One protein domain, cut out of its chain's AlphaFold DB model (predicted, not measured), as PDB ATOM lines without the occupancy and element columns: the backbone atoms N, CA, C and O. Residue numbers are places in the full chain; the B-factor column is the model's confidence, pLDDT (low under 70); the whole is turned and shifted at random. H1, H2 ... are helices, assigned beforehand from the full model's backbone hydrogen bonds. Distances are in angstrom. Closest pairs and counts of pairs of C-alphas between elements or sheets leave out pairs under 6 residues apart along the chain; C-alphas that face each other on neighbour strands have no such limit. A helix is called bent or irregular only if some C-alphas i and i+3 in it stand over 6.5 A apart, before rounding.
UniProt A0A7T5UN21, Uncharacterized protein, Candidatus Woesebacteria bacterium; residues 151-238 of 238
ATOM      1  N   TRP A 151     106.580 162.692 174.995       91.88
ATOM      2  CA  TRP A 151     106.019 161.981 173.854       91.88
ATOM      3  C   TRP A 151     104.833 162.723 173.221       91.88
ATOM      4  O   TRP A 151     104.546 162.515 172.040       91.88
ATOM      5  N   LYS A 152     104.176 163.619 173.967       91.12
ATOM      6  CA  LYS A 152     103.074 164.462 173.487       91.12
ATOM      7  C   LYS A 152     103.445 165.297 172.257       91.12
ATOM      8  O   LYS A 152     102.584 165.581 171.426       91.12
ATOM      9  N   PHE A 153     104.724 165.642 172.098       92.75
ATOM     10  CA  PHE A 153     105.220 166.445 170.974       92.75
ATOM     11  C   PHE A 153     105.601 165.617 169.739       92.75
ATOM     12  O   PHE A 153     105.918 166.182 168.694       92.75
ATOM     13  N   ARG A 154     105.533 164.279 169.801       94.38
ATOM     14  CA  ARG A 154     105.971 163.400 168.698       94.38
ATOM     15  C   ARG A 154     105.234 163.655 167.390       94.38
ATOM     16  O   ARG A 154     105.865 163.609 166.340       94.38
ATOM     17  N   GLY A 155     103.931 163.933 167.448       94.31
ATOM     18  CA  GLY A 155     103.138 164.268 166.261       94.31
ATOM     19  C   GLY A 155     103.650 165.537 165.579       94.31
ATOM     20  O   GLY A 155     103.923 165.529 164.383       94.31
ATOM     21  N   MET A 156     103.877 166.587 166.369       93.94
ATOM     22  CA  MET A 156     104.408 167.869 165.906       93.94
ATOM     23  C   MET A 156     105.811 167.718 165.306       93.94
ATOM     24  O   MET A 156     106.058 168.178 164.195       93.94
ATOM     25  N   PHE A 157     106.715 167.010 165.988       96.19
ATOM     26  CA  PHE A 157     108.059 166.735 165.474       96.19
ATOM     27  C   PHE A 157     108.034 165.945 164.168       96.19
ATOM     28  O   PHE A 157     108.769 166.277 163.242       96.19
ATOM     29  N   CYS A 158     107.178 164.926 164.071       96.00
ATOM     30  CA  CYS A 158     107.026 164.145 162.850       96.00
ATOM     31  C   CYS A 158     106.577 165.026 161.676       96.00
ATOM     32  O   CYS A 158     107.196 164.966 160.615       96.00
ATOM     33  N   ILE A 159     105.560 165.874 161.876       94.75
ATOM     34  CA  ILE A 159     105.087 166.825 160.855       94.75
ATOM     35  C   ILE A 159     106.219 167.768 160.436       94.75
ATOM     36  O   ILE A 159     106.498 167.884 159.245       94.75
ATOM     37  N   GLY A 160     106.923 168.383 161.392       94.12
ATOM     38  CA  GLY A 160     108.030 169.288 161.084       94.12
ATOM     39  C   GLY A 160     109.146 168.606 160.297       94.12
ATOM     40  O   GLY A 160     109.552 169.100 159.250       94.12
ATOM     41  N   LEU A 161     109.598 167.422 160.720       95.38
ATOM     42  CA  LEU A 161     110.640 166.667 160.013       95.38
ATOM     43  C   LEU A 161     110.223 166.285 158.585       95.38
ATOM     44  O   LEU A 161     111.034 166.398 157.665       95.38
ATOM     45  N   ILE A 162     108.960 165.894 158.391       94.69
ATOM     46  CA  ILE A 162     108.394 165.623 157.063       94.69
ATOM     47  C   ILE A 162     108.319 166.905 156.225       94.69
ATOM     48  O   ILE A 162     108.643 166.856 155.041       94.69
ATOM     49  N   SER A 163     107.965 168.052 156.813       92.81
ATOM     50  CA  SER A 163     107.914 169.325 156.081       92.81
ATOM     51  C   SER A 163     109.274 169.750 155.519       92.81
ATOM     52  O   SER A 163     109.332 170.318 154.431       92.81
ATOM     53  N   TYR A 164     110.380 169.423 156.205       90.62
ATOM     54  CA  TYR A 164     111.726 169.705 155.696       90.62
ATOM     55  C   TYR A 164     112.140 168.759 154.574       90.62
ATOM     56  O   TYR A 164     112.810 169.174 153.629       90.62
ATOM     57  N   ASN A 165     111.830 167.470 154.714       91.94
ATOM     58  CA  ASN A 165     112.177 166.468 153.718       91.94
ATOM     59  C   ASN A 165     111.091 165.386 153.630       91.94
ATOM     60  O   ASN A 165     111.179 164.367 154.324       91.94
ATOM     61  N   PRO A 166     110.108 165.552 152.727       92.62
ATOM     62  CA  PRO A 166     109.014 164.597 152.555       92.62
ATOM     63  C   PRO A 166     109.480 163.165 152.252       92.62
ATOM     64  O   PRO A 166     108.805 162.200 152.605       92.62
ATOM     65  N   LEU A 167     110.664 163.006 151.645       92.31
ATOM     66  CA  LEU A 167     111.239 161.699 151.314       92.31
ATOM     67  C   LEU A 167     111.640 160.886 152.556       92.31
ATOM     68  O   LEU A 167     111.724 159.660 152.485       92.31
ATOM     69  N   ASP A 168     111.847 161.544 153.700       92.81
ATOM     70  CA  ASP A 168     112.213 160.886 154.956       92.81
ATOM     71  C   ASP A 168     110.995 160.302 155.697       92.81
ATOM     72  O   ASP A 168     111.173 159.642 156.724       92.81
ATOM     73  N   ALA A 169     109.765 160.470 155.189       93.50
ATOM     74  CA  ALA A 169     108.540 160.007 155.849       93.50
ATOM     75  C   ALA A 169     108.622 158.534 156.291       93.50
ATOM     76  O   ALA A 169     108.334 158.209 157.442       93.50
ATOM     77  N   LYS A 170     109.127 157.645 155.425       94.31
ATOM     78  CA  LYS A 170     109.316 156.216 155.738       94.31
ATOM     79  C   LYS A 170     110.269 155.969 156.915       94.31
ATOM     80  O   LYS A 170     110.081 155.018 157.668       94.31
ATOM     81  N   LYS A 171     111.292 156.813 157.084       95.00
ATOM     82  CA  LYS A 171     112.249 156.735 158.198       95.00
ATOM     83  C   LYS A 171     111.645 157.281 159.497       95.00
ATOM     84  O   LYS A 171     111.937 156.756 160.567       95.00
ATOM     85  N   ILE A 172     110.833 158.333 159.409       95.19
ATOM     86  CA  ILE A 172     110.325 159.084 160.566       95.19
ATOM     87  C   ILE A 172     109.085 158.410 161.172       95.19
ATOM     88  O   ILE A 172     109.005 158.258 162.394       95.19
ATOM     89  N   LEU A 173     108.145 157.961 160.335       96.25
ATOM     90  CA  LEU A 173     106.838 157.431 160.744       96.25
ATOM     91  C   LEU A 173     106.866 156.285 161.772       96.25
ATOM     92  O   LEU A 173     106.037 156.330 162.681       96.25
ATOM     93  N   PRO A 174     107.779 155.290 161.723       96.19
ATOM     94  CA  PRO A 174     107.750 154.156 162.654       96.19
ATOM     95  C   PRO A 174     107.672 154.561 164.131       96.19
ATOM     96  O   PRO A 174     106.969 153.928 164.923       96.19
ATOM     97  N   ARG A 175     108.363 155.642 164.510       95.12
ATOM     98  CA  ARG A 175     108.405 156.114 165.898       95.12
ATOM     99  C   ARG A 175     107.129 156.850 166.308       95.12
ATOM    100  O   ARG A 175     106.660 156.646 167.430       95.12
ATOM    101  N   LEU A 176     106.535 157.638 165.410       96.62
ATOM    102  CA  LEU A 176     105.221 158.241 165.633       96.62
ATOM    103  C   LEU A 176     104.166 157.147 165.806       96.62
ATOM    104  O   LEU A 176     103.467 157.144 166.813       96.62
ATOM    105  N   LEU A 177     104.112 156.185 164.882       97.62
ATOM    106  CA  LEU A 177     103.147 155.083 164.914       97.62
ATOM    107  C   LEU A 177     103.257 154.272 166.214       97.62
ATOM    108  O   LEU A 177     102.260 154.040 166.887       97.62
ATOM    109  N   THR A 178     104.484 153.951 166.637       96.56
ATOM    110  CA  THR A 178     104.733 153.275 167.923       96.56
ATOM    111  C   THR A 178     104.253 154.104 169.121       96.56
ATOM    112  O   THR A 178     103.815 153.549 170.127       96.56
ATOM    113  N   THR A 179     104.362 155.433 169.052       96.31
ATOM    114  CA  THR A 179     103.889 156.328 170.121       96.31
ATOM    115  C   THR A 179     102.363 156.395 170.141       96.31
ATOM    116  O   THR A 179     101.768 156.336 171.214       96.31
ATOM    117  N   MET A 180     101.728 156.467 168.971       97.12
ATOM    118  CA  MET A 180     100.272 156.459 168.832       97.12
ATOM    119  C   MET A 180      99.660 155.155 169.355       97.12
ATOM    120  O   MET A 180      98.704 155.213 170.119       97.12
ATOM    121  N   ASP A 181     100.265 154.000 169.060       97.00
ATOM    122  CA  ASP A 181      99.796 152.706 169.578       97.00
ATOM    123  C   ASP A 181      99.827 152.650 171.117       97.00
ATOM    124  O   ASP A 181      98.986 152.007 171.743       97.00
ATOM    125  N   LYS A 182     100.791 153.336 171.748       96.56
ATOM    126  CA  LYS A 182     100.909 153.429 173.214       96.56
ATOM    127  C   LYS A 182      99.953 154.451 173.833       96.56
ATOM    128  O   LYS A 182      99.620 154.323 175.011       96.56
ATOM    129  N   HIS A 183      99.541 155.463 173.071       95.25
ATOM    130  CA  HIS A 183      98.736 156.594 173.538       95.25
ATOM    131  C   HIS A 183      97.592 156.915 172.554       95.25
ATOM    132  O   HIS A 183      97.537 158.027 172.020       95.25
ATOM    133  N   PRO A 184      96.671 155.965 172.302       90.88
ATOM    134  CA  PRO A 184      95.692 156.071 171.216       90.88
ATOM    135  C   PRO A 184      94.698 157.229 171.385       90.88
ATOM    136  O   PRO A 184      94.245 157.782 170.389       90.88
ATOM    137  N   ASP A 185      94.406 157.637 172.623       91.88
ATOM    138  CA  ASP A 185      93.413 158.679 172.924       91.88
ATOM    139  C   ASP A 185      93.968 160.113 172.846       91.88
ATOM    140  O   ASP A 185      93.215 161.077 172.967       91.88
ATOM    141  N   TYR A 186      95.286 160.276 172.692       91.50
ATOM    142  CA  TYR A 186      95.917 161.599 172.685       91.50
ATOM    143  C   TYR A 186      95.976 162.219 171.287       91.50
ATOM    144  O   TYR A 186      95.759 163.417 171.113       91.50
ATOM    145  N   PHE A 187      96.315 161.414 170.281       92.88
ATOM    146  CA  PHE A 187      96.530 161.907 168.928       92.88
ATOM    147  C   PHE A 187      95.213 161.989 168.165       92.88
ATOM    148  O   PHE A 187      94.382 161.094 168.259       92.88
ATOM    149  N   ILE A 188      95.056 163.033 167.348       93.56
ATOM    150  CA  ILE A 188      93.927 163.179 166.424       93.56
ATOM    151  C   ILE A 188      94.390 162.673 165.049       93.56
ATOM    152  O   ILE A 188      95.106 163.397 164.351       93.56
ATOM    153  N   PRO A 189      94.026 161.446 164.623       93.94
ATOM    154  CA  PRO A 189      94.632 160.831 163.443       93.94
ATOM    155  C   PRO A 189      94.314 161.585 162.153       93.94
ATOM    156  O   PRO A 189      95.195 161.750 161.319       93.94
ATOM    157  N   GLY A 190      93.081 162.088 162.007       93.06
ATOM    158  CA  GLY A 190      92.674 162.875 160.838       93.06
ATOM    159  C   GLY A 190      93.502 164.148 160.671       93.06
ATOM    160  O   GLY A 190      93.945 164.448 159.567       93.06
ATOM    161  N   TYR A 191      93.793 164.838 161.779       92.56
ATOM    162  CA  TYR A 191      94.655 166.018 161.780       92.56
ATOM    163  C   TYR A 191      96.089 165.663 161.367       92.56
ATOM    164  O   TYR A 191      96.597 166.222 160.403       92.56
ATOM    165  N   LEU A 192      96.716 164.678 162.025       94.31
ATOM    166  CA  LEU A 192      98.085 164.257 161.688       94.31
ATOM    167  C   LEU A 192      98.208 163.821 160.222       94.31
ATOM    168  O   LEU A 192      99.158 164.189 159.538       94.31
ATOM    169  N   ALA A 193      97.246 163.031 159.750       95.75
ATOM    170  CA  ALA A 193      97.186 162.552 158.381       95.75
ATOM    171  C   ALA A 193      97.082 163.706 157.373       95.75
ATOM    172  O   ALA A 193      97.818 163.717 156.390       95.75
ATOM    173  N   SER A 194      96.206 164.681 157.639       94.31
ATOM    174  CA  SER A 194      96.034 165.869 156.799       94.31
ATOM    175  C   SER A 194      97.307 166.713 156.748       94.31
ATOM    176  O   SER A 194      97.790 167.023 155.664       94.31
ATOM    177  N   GLU A 195      97.893 167.024 157.905       93.31
ATOM    178  CA  GLU A 195      99.106 167.843 157.995       93.31
ATOM    179  C   GLU A 195     100.303 167.187 157.298       93.31
ATOM    180  O   GLU A 195     101.002 167.829 156.519       93.31
ATOM    181  N   MET A 196     100.531 165.886 157.514       95.12
ATOM    182  CA  MET A 196     101.610 165.169 156.824       95.12
ATOM    183  C   MET A 196     101.380 165.124 155.306       95.12
ATOM    184  O   MET A 196     102.323 165.313 154.533       95.12
ATOM    185  N   ALA A 197     100.130 164.924 154.871       94.50
ATOM    186  CA  ALA A 197      99.773 164.862 153.456       94.50
ATOM    187  C   ALA A 197      99.959 166.200 152.727       94.50
ATOM    188  O   ALA A 197     100.226 166.182 151.527       94.50
ATOM    189  N   THR A 198      99.893 167.340 153.419       92.62
ATOM    190  CA  THR A 198     100.229 168.650 152.835       92.62
ATOM    191  C   THR A 198     101.647 168.669 152.255       92.62
ATOM    192  O   THR A 198     101.879 169.285 151.216       92.62
ATOM    193  N   TYR A 199     102.587 167.950 152.875       92.56
ATOM    194  CA  TYR A 199     103.997 167.941 152.476       92.56
ATOM    195  C   TYR A 199     104.378 166.760 151.578       92.56
ATOM    196  O   TYR A 199     105.245 166.900 150.717       92.56
ATOM    197  N   THR A 200     103.745 165.597 151.746       93.12
ATOM    198  CA  THR A 200     104.050 164.399 150.941       93.12
ATOM    199  C   THR A 200     103.104 164.194 149.761       93.12
ATOM    200  O   THR A 200     103.445 163.443 148.857       93.12
ATOM    201  N   SER A 201     101.939 164.849 149.739       93.88
ATOM    202  CA  SER A 201     100.695 164.443 149.061       93.88
ATOM    203  C   SER A 201      99.961 163.275 149.751       93.88
ATOM    204  O   SER A 201     100.615 162.432 150.381       93.88
ATOM    205  N   PRO A 202      98.618 163.183 149.613       95.94
ATOM    206  CA  PRO A 202      97.841 162.065 150.155       95.94
ATOM    207  C   PRO A 202      98.254 160.696 149.597       95.94
ATOM    208  O   PRO A 202      98.331 159.727 150.347       95.94
ATOM    209  N   ASP A 203      98.552 160.603 148.297       96.06
ATOM    210  CA  ASP A 203      98.849 159.321 147.646       96.06
ATOM    211  C   ASP A 203     100.210 158.752 148.067       96.06
ATOM    212  O   ASP A 203     100.319 157.555 148.346       96.06
ATOM    213  N   GLU A 204     101.244 159.592 148.173       95.94
ATOM    214  CA  GLU A 204     102.540 159.135 148.685       95.94
ATOM    215  C   GLU A 204     102.479 158.829 150.186       95.94
ATOM    216  O   GLU A 204     103.075 157.839 150.614       95.94
ATOM    217  N   LEU A 205     101.724 159.600 150.985       96.44
ATOM    218  CA  LEU A 205     101.525 159.268 152.401       96.44
ATOM    219  C   LEU A 205     100.859 157.899 152.545       96.44
ATOM    220  O   LEU A 205     101.336 157.056 153.302       96.44
ATOM    221  N   GLU A 206      99.784 157.658 151.793       97.44
ATOM    222  CA  GLU A 206      99.076 156.384 151.806       97.44
ATOM    223  C   GLU A 206      99.999 155.226 151.408       97.44
ATOM    224  O   GLU A 206     100.036 154.197 152.083       97.44
ATOM    225  N   LYS A 207     100.773 155.395 150.334       97.12
ATOM    226  CA  LYS A 207     101.740 154.399 149.866       97.12
ATOM    227  C   LYS A 207     102.766 154.047 150.942       97.12
ATOM    228  O   LYS A 207     103.011 152.863 151.150       97.12
ATOM    229  N   VAL A 208     103.321 155.040 151.640       96.44
ATOM    230  CA  VAL A 208     104.265 154.808 152.744       96.44
ATOM    231  C   VAL A 208     103.571 154.134 153.932       96.44
ATOM    232  O   VAL A 208     104.104 153.175 154.485       96.44
ATOM    233  N   LEU A 209     102.370 154.581 154.311       97.00
ATOM    234  CA  LEU A 209     101.616 154.007 155.429       97.00
ATOM    235  C   LEU A 209     101.256 152.529 155.205       97.00
ATOM    236  O   LEU A 209     101.276 151.752 156.157       97.00
ATOM    237  N   ARG A 210     100.975 152.123 153.957       97.12
ATOM    238  CA  ARG A 210     100.678 150.725 153.582       97.12
ATOM    239  C   ARG A 210     101.840 149.758 153.814       97.12
ATOM    240  O   ARG A 210     101.614 148.553 153.824       97.12
ATOM    241  N   GLU A 211     103.058 150.259 153.994       96.44
ATOM    242  CA  GLU A 211     104.219 149.428 154.320       96.44
ATOM    243  C   GLU A 211     104.275 149.025 155.806       96.44
ATOM    244  O   GLU A 211     105.106 148.199 156.183       96.44
ATOM    245  N   PHE A 212     103.405 149.589 156.653       96.56
ATOM    246  CA  PHE A 212     103.349 149.306 158.086       96.56
ATOM    247  C   PHE A 212     102.096 148.504 158.456       96.56
ATOM    248  O   PHE A 212     100.988 148.808 158.022       96.56
ATOM    249  N   GLU A 213     102.263 147.500 159.319       93.44
ATOM    250  CA  GLU A 213     101.175 146.592 159.719       93.44
ATOM    251  C   GLU A 213     100.501 146.965 161.058       93.44
ATOM    252  O   GLU A 213      99.539 146.308 161.463       93.44
ATOM    253  N   ASN A 214     100.987 148.001 161.756       94.75
ATOM    254  CA  ASN A 214     100.484 148.387 163.080       94.75
ATOM    255  C   ASN A 214      99.104 149.071 163.039       94.75
ATOM    256  O   ASN A 214      98.652 149.554 161.998       94.75
ATOM    257  N   GLU A 215      98.417 149.094 164.186       96.69
ATOM    258  CA  GLU A 215      97.049 149.615 164.286       96.69
ATOM    259  C   GLU A 215      96.984 151.115 163.988       96.69
ATOM    260  O   GLU A 215      96.123 151.546 163.222       96.69
ATOM    261  N   SER A 216      97.937 151.908 164.482       97.19
ATOM    262  CA  SER A 216      98.001 153.343 164.179       97.19
ATOM    263  C   SER A 216      98.130 153.644 162.683       97.19
ATOM    264  O   SER A 216      97.500 154.580 162.191       97.19
ATOM    265  N   ALA A 217      98.878 152.834 161.928       97.50
ATOM    266  CA  ALA A 217      98.991 152.972 160.478       97.50
ATOM    267  C   ALA A 217      97.643 152.716 159.798       97.50
ATOM    268  O   ALA A 217      97.236 153.492 158.936       97.50
ATOM    269  N   LYS A 218      96.905 151.684 160.228       97.62
ATOM    270  CA  LYS A 218      95.548 151.399 159.729       97.62
ATOM    271  C   LYS A 218      94.579 152.537 160.044       97.62
ATOM    272  O   LYS A 218      93.787 152.914 159.181       97.62
ATOM    273  N   VAL A 219      94.658 153.106 161.248       96.94
ATOM    274  CA  VAL A 219      93.819 154.240 161.661       96.94
ATOM    275  C   VAL A 219      94.101 155.470 160.799       96.94
ATOM    276  O   VAL A 219      93.154 156.095 160.328       96.94
ATOM    277  N   LEU A 220      95.372 155.794 160.532       96.69
ATOM    278  CA  LEU A 220      95.747 156.892 159.633       96.69
ATOM    279  C   LEU A 220      95.328 156.617 158.180       96.69
ATOM    280  O   LEU A 220      94.784 157.504 157.527       96.69
ATOM    281  N   LEU A 221      95.505 155.386 157.688       97.56
ATOM    282  CA  LEU A 221      95.050 154.968 156.356       97.56
ATOM    283  C   LEU A 221      93.540 155.156 156.180       97.56
ATOM    284  O   LEU A 221      93.094 155.602 155.124       97.56
ATOM    285  N   ALA A 222      92.750 154.872 157.218       97.12
ATOM    286  CA  ALA A 222      91.305 155.074 157.190       97.12
ATOM    287  C   ALA A 222      90.899 156.555 157.033       97.12
ATOM    288  O   ALA A 222      89.781 156.825 156.604       97.12
ATOM    289  N   GLN A 223      91.794 157.507 157.332       96.94
ATOM    290  CA  GLN A 223      91.550 158.945 157.150       96.94
ATOM    291  C   GLN A 223      91.845 159.432 155.724       96.94
ATOM    292  O   GLN A 223      91.392 160.509 155.345       96.94
ATOM    293  N   MET A 224      92.581 158.660 154.913       97.06
ATOM    294  CA  MET A 224      93.043 159.092 153.584       97.06
ATOM    295  C   MET A 224      91.928 159.542 152.621       97.06
ATOM    296  O   MET A 224      92.183 160.467 151.848       97.06
ATOM    297  N   PRO A 225      90.705 158.969 152.625       96.12
ATOM    298  CA  PRO A 225      89.607 159.494 151.810       96.12
ATOM    299  C   PRO A 225      89.232 160.939 152.167       96.12
ATOM    300  O   PRO A 225      89.138 161.776 151.275       96.12
ATOM    301  N   VAL A 226      89.099 161.245 153.463       94.56
ATOM    302  CA  VAL A 226      88.771 162.595 153.955       94.56
ATOM    303  C   VAL A 226      89.925 163.562 153.695       94.56
ATOM    304  O   VAL A 226      89.714 164.689 153.265       94.56
ATOM    305  N   VAL A 227      91.167 163.113 153.891       94.12
ATOM    306  CA  VAL A 227      92.359 163.931 153.618       94.12
ATOM    307  C   VAL A 227      92.438 164.346 152.144       94.12
ATOM    308  O   VAL A 227      92.803 165.482 151.853       94.12
ATOM    309  N   ARG A 228      92.069 163.464 151.205       95.62
ATOM    310  CA  ARG A 228      91.995 163.821 149.777       95.62
ATOM    311  C   ARG A 228      90.937 164.878 149.498       95.62
ATOM    312  O   ARG A 228      91.228 165.810 148.759       95.62
ATOM    313  N   GLU A 229      89.754 164.750 150.095       93.25
ATOM    314  CA  GLU A 229      88.675 165.735 149.960       93.25
ATOM    315  C   GLU A 229      89.141 167.123 150.428       93.25
ATOM    316  O   GLU A 229      89.094 168.075 149.652       93.25
ATOM    317  N   ILE A 230      89.726 167.207 151.629       88.88
ATOM    318  CA  ILE A 230      90.290 168.454 152.178       88.88
ATOM    319  C   ILE A 230      91.353 169.044 151.236       88.88
ATOM    320  O   ILE A 230      91.346 170.241 150.951       88.88
ATOM    321  N   PHE A 231      92.261 168.207 150.732       87.38
ATOM    322  CA  PHE A 231      93.357 168.637 149.860       87.38
ATOM    323  C   PHE A 231      92.886 169.087 148.464       87.38
ATOM    324  O   PHE A 231      93.521 169.925 147.821       87.38
ATOM    325  N   GLU A 232      91.786 168.529 147.955       88.38
ATOM    326  CA  GLU A 232      91.159 168.977 146.710       88.38
ATOM    327  C   GLU A 232      90.398 170.290 146.889       88.38
ATOM    328  O   GLU A 232      90.436 171.141 145.997       88.38
ATOM    329  N   GLU A 233      89.720 170.470 148.023       83.94
ATOM    330  CA  GLU A 233      89.022 171.710 148.357       83.94
ATOM    331  C   GLU A 233      89.995 172.873 148.547       83.94
ATOM    332  O   GLU A 233      89.769 173.939 147.976       83.94
ATOM    333  N   SER A 234      91.112 172.666 149.254       77.25
ATOM    334  CA  SER A 234      92.110 173.717 149.482       77.25
ATOM    335  C   SER A 234      92.704 174.249 148.174       77.25
ATOM    336  O   SER A 234      92.872 175.453 148.016       77.25
ATOM    337  N   LYS A 235      92.921 173.379 147.179       75.00
ATOM    338  CA  LYS A 235      93.404 173.766 145.839       75.00
ATOM    339  C   LYS A 235      92.415 174.584 145.011       75.00
ATOM    340  O   LYS A 235      92.812 175.140 143.994       75.00
ATOM    341  N   ARG A 236      91.127 174.592 145.363       65.50
ATOM    342  CA  ARG A 236      90.100 175.375 144.651       65.50
ATOM    343  C   ARG A 236      89.964 176.798 145.196       65.50
ATOM    344  O   ARG A 236      89.245 177.591 144.593       65.50
ATOM    345  N   VAL A 237      90.581 177.081 146.343       53.81
ATOM    346  CA  VAL A 237      90.486 178.360 147.062       53.81
ATOM    347  C   VAL A 237      91.690 179.277 146.772       53.81
ATOM    348  O   VAL A 237      91.587 180.478 147.014       53.81
ATOM    349  N   ASP A 238      92.761 178.738 146.179       41.75
ATOM    350  CA  ASP A 238      93.936 179.469 145.664       41.75
ATOM    351  C   ASP A 238      93.828 179.776 144.156       41.75
ATOM    352  O   ASP A 238      94.329 180.846 143.729       41.75
TER     353      ASP A 238
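What this domain is: This is residues 151 to 238 of the 238 residues of an uncharacterized protein of Candidatus Woesebacteria bacterium (UniProt A0A7T5UN21). A bent helix, H5, runs along one side of a body with H3 in its middle; the hairpin of H1 and H2 packs on H3 away from H5b, short H4 packs on H5a, and residues 232 to 238 stick out. H1, H2 and H3 form an up-and-down bundle, each running against the one before. The printed part has 88 residues with five named helices, H1 to H5 in order, and no named strand. It is all helix and compact, with a radius of gyration of the C-alphas of 12.2 A and spans of 38 by 24 by 24 A.

How they stand to each other: Start at H5, residues 215 to 234, assigned as one helix by its hydrogen bonds but bent: C-alphas 222 and 225 are 7.2 A apart, and arms H5a, residues 215 to 222, and H5b, residues 225 to 234, stand at a steep tilt of 51 degrees. H4, residues 202 to 209, makes a hairpin with H5a, closest at the C-alphas of Leu 209 and Ala 217, 5.8 A. H3, residues 189 to 200, touches H5b, closest at the C-alphas of Ser 194 and Val 227, 5.2 A. H1, residues 151 to 164, touches H3 at a shallow tilt of 22 degrees, closest at the C-alphas of Ser 163 and Tyr 199, 5.5 A. H2, residues 166 to 182, makes a hairpin with H1, closest at the C-alphas of Ile 162 and Ala 169, 5.7 A. Every O i to N i+4 pair is within hydrogen-bond range in H4, H5a and H5b, against 8 of 10 in H1, 8 of 13 in H2 and 7 of 8 in H3.

Where its parts are: Find C-alpha 151 at (106.019, 161.981, 173.854), where H1 begins, 20.5 A long; H2, 24.8 A, has a kink of 49 degrees near residue 173. Both are irregular: C-alphas 152 and 155 are 7.2 A apart, 167 and 170 7.3 A. H3 measures 16.1 A, and H5b ends at C-alpha 234, (92.110, 173.717, 149.482).

The domain as a whole: The C-alphas farthest apart, Lys 182 and Asp 238, are 38.5 A apart. The printed part has no cut and no long link. Its mean pLDDT is 92.7, under 70 at residues 236 to 238.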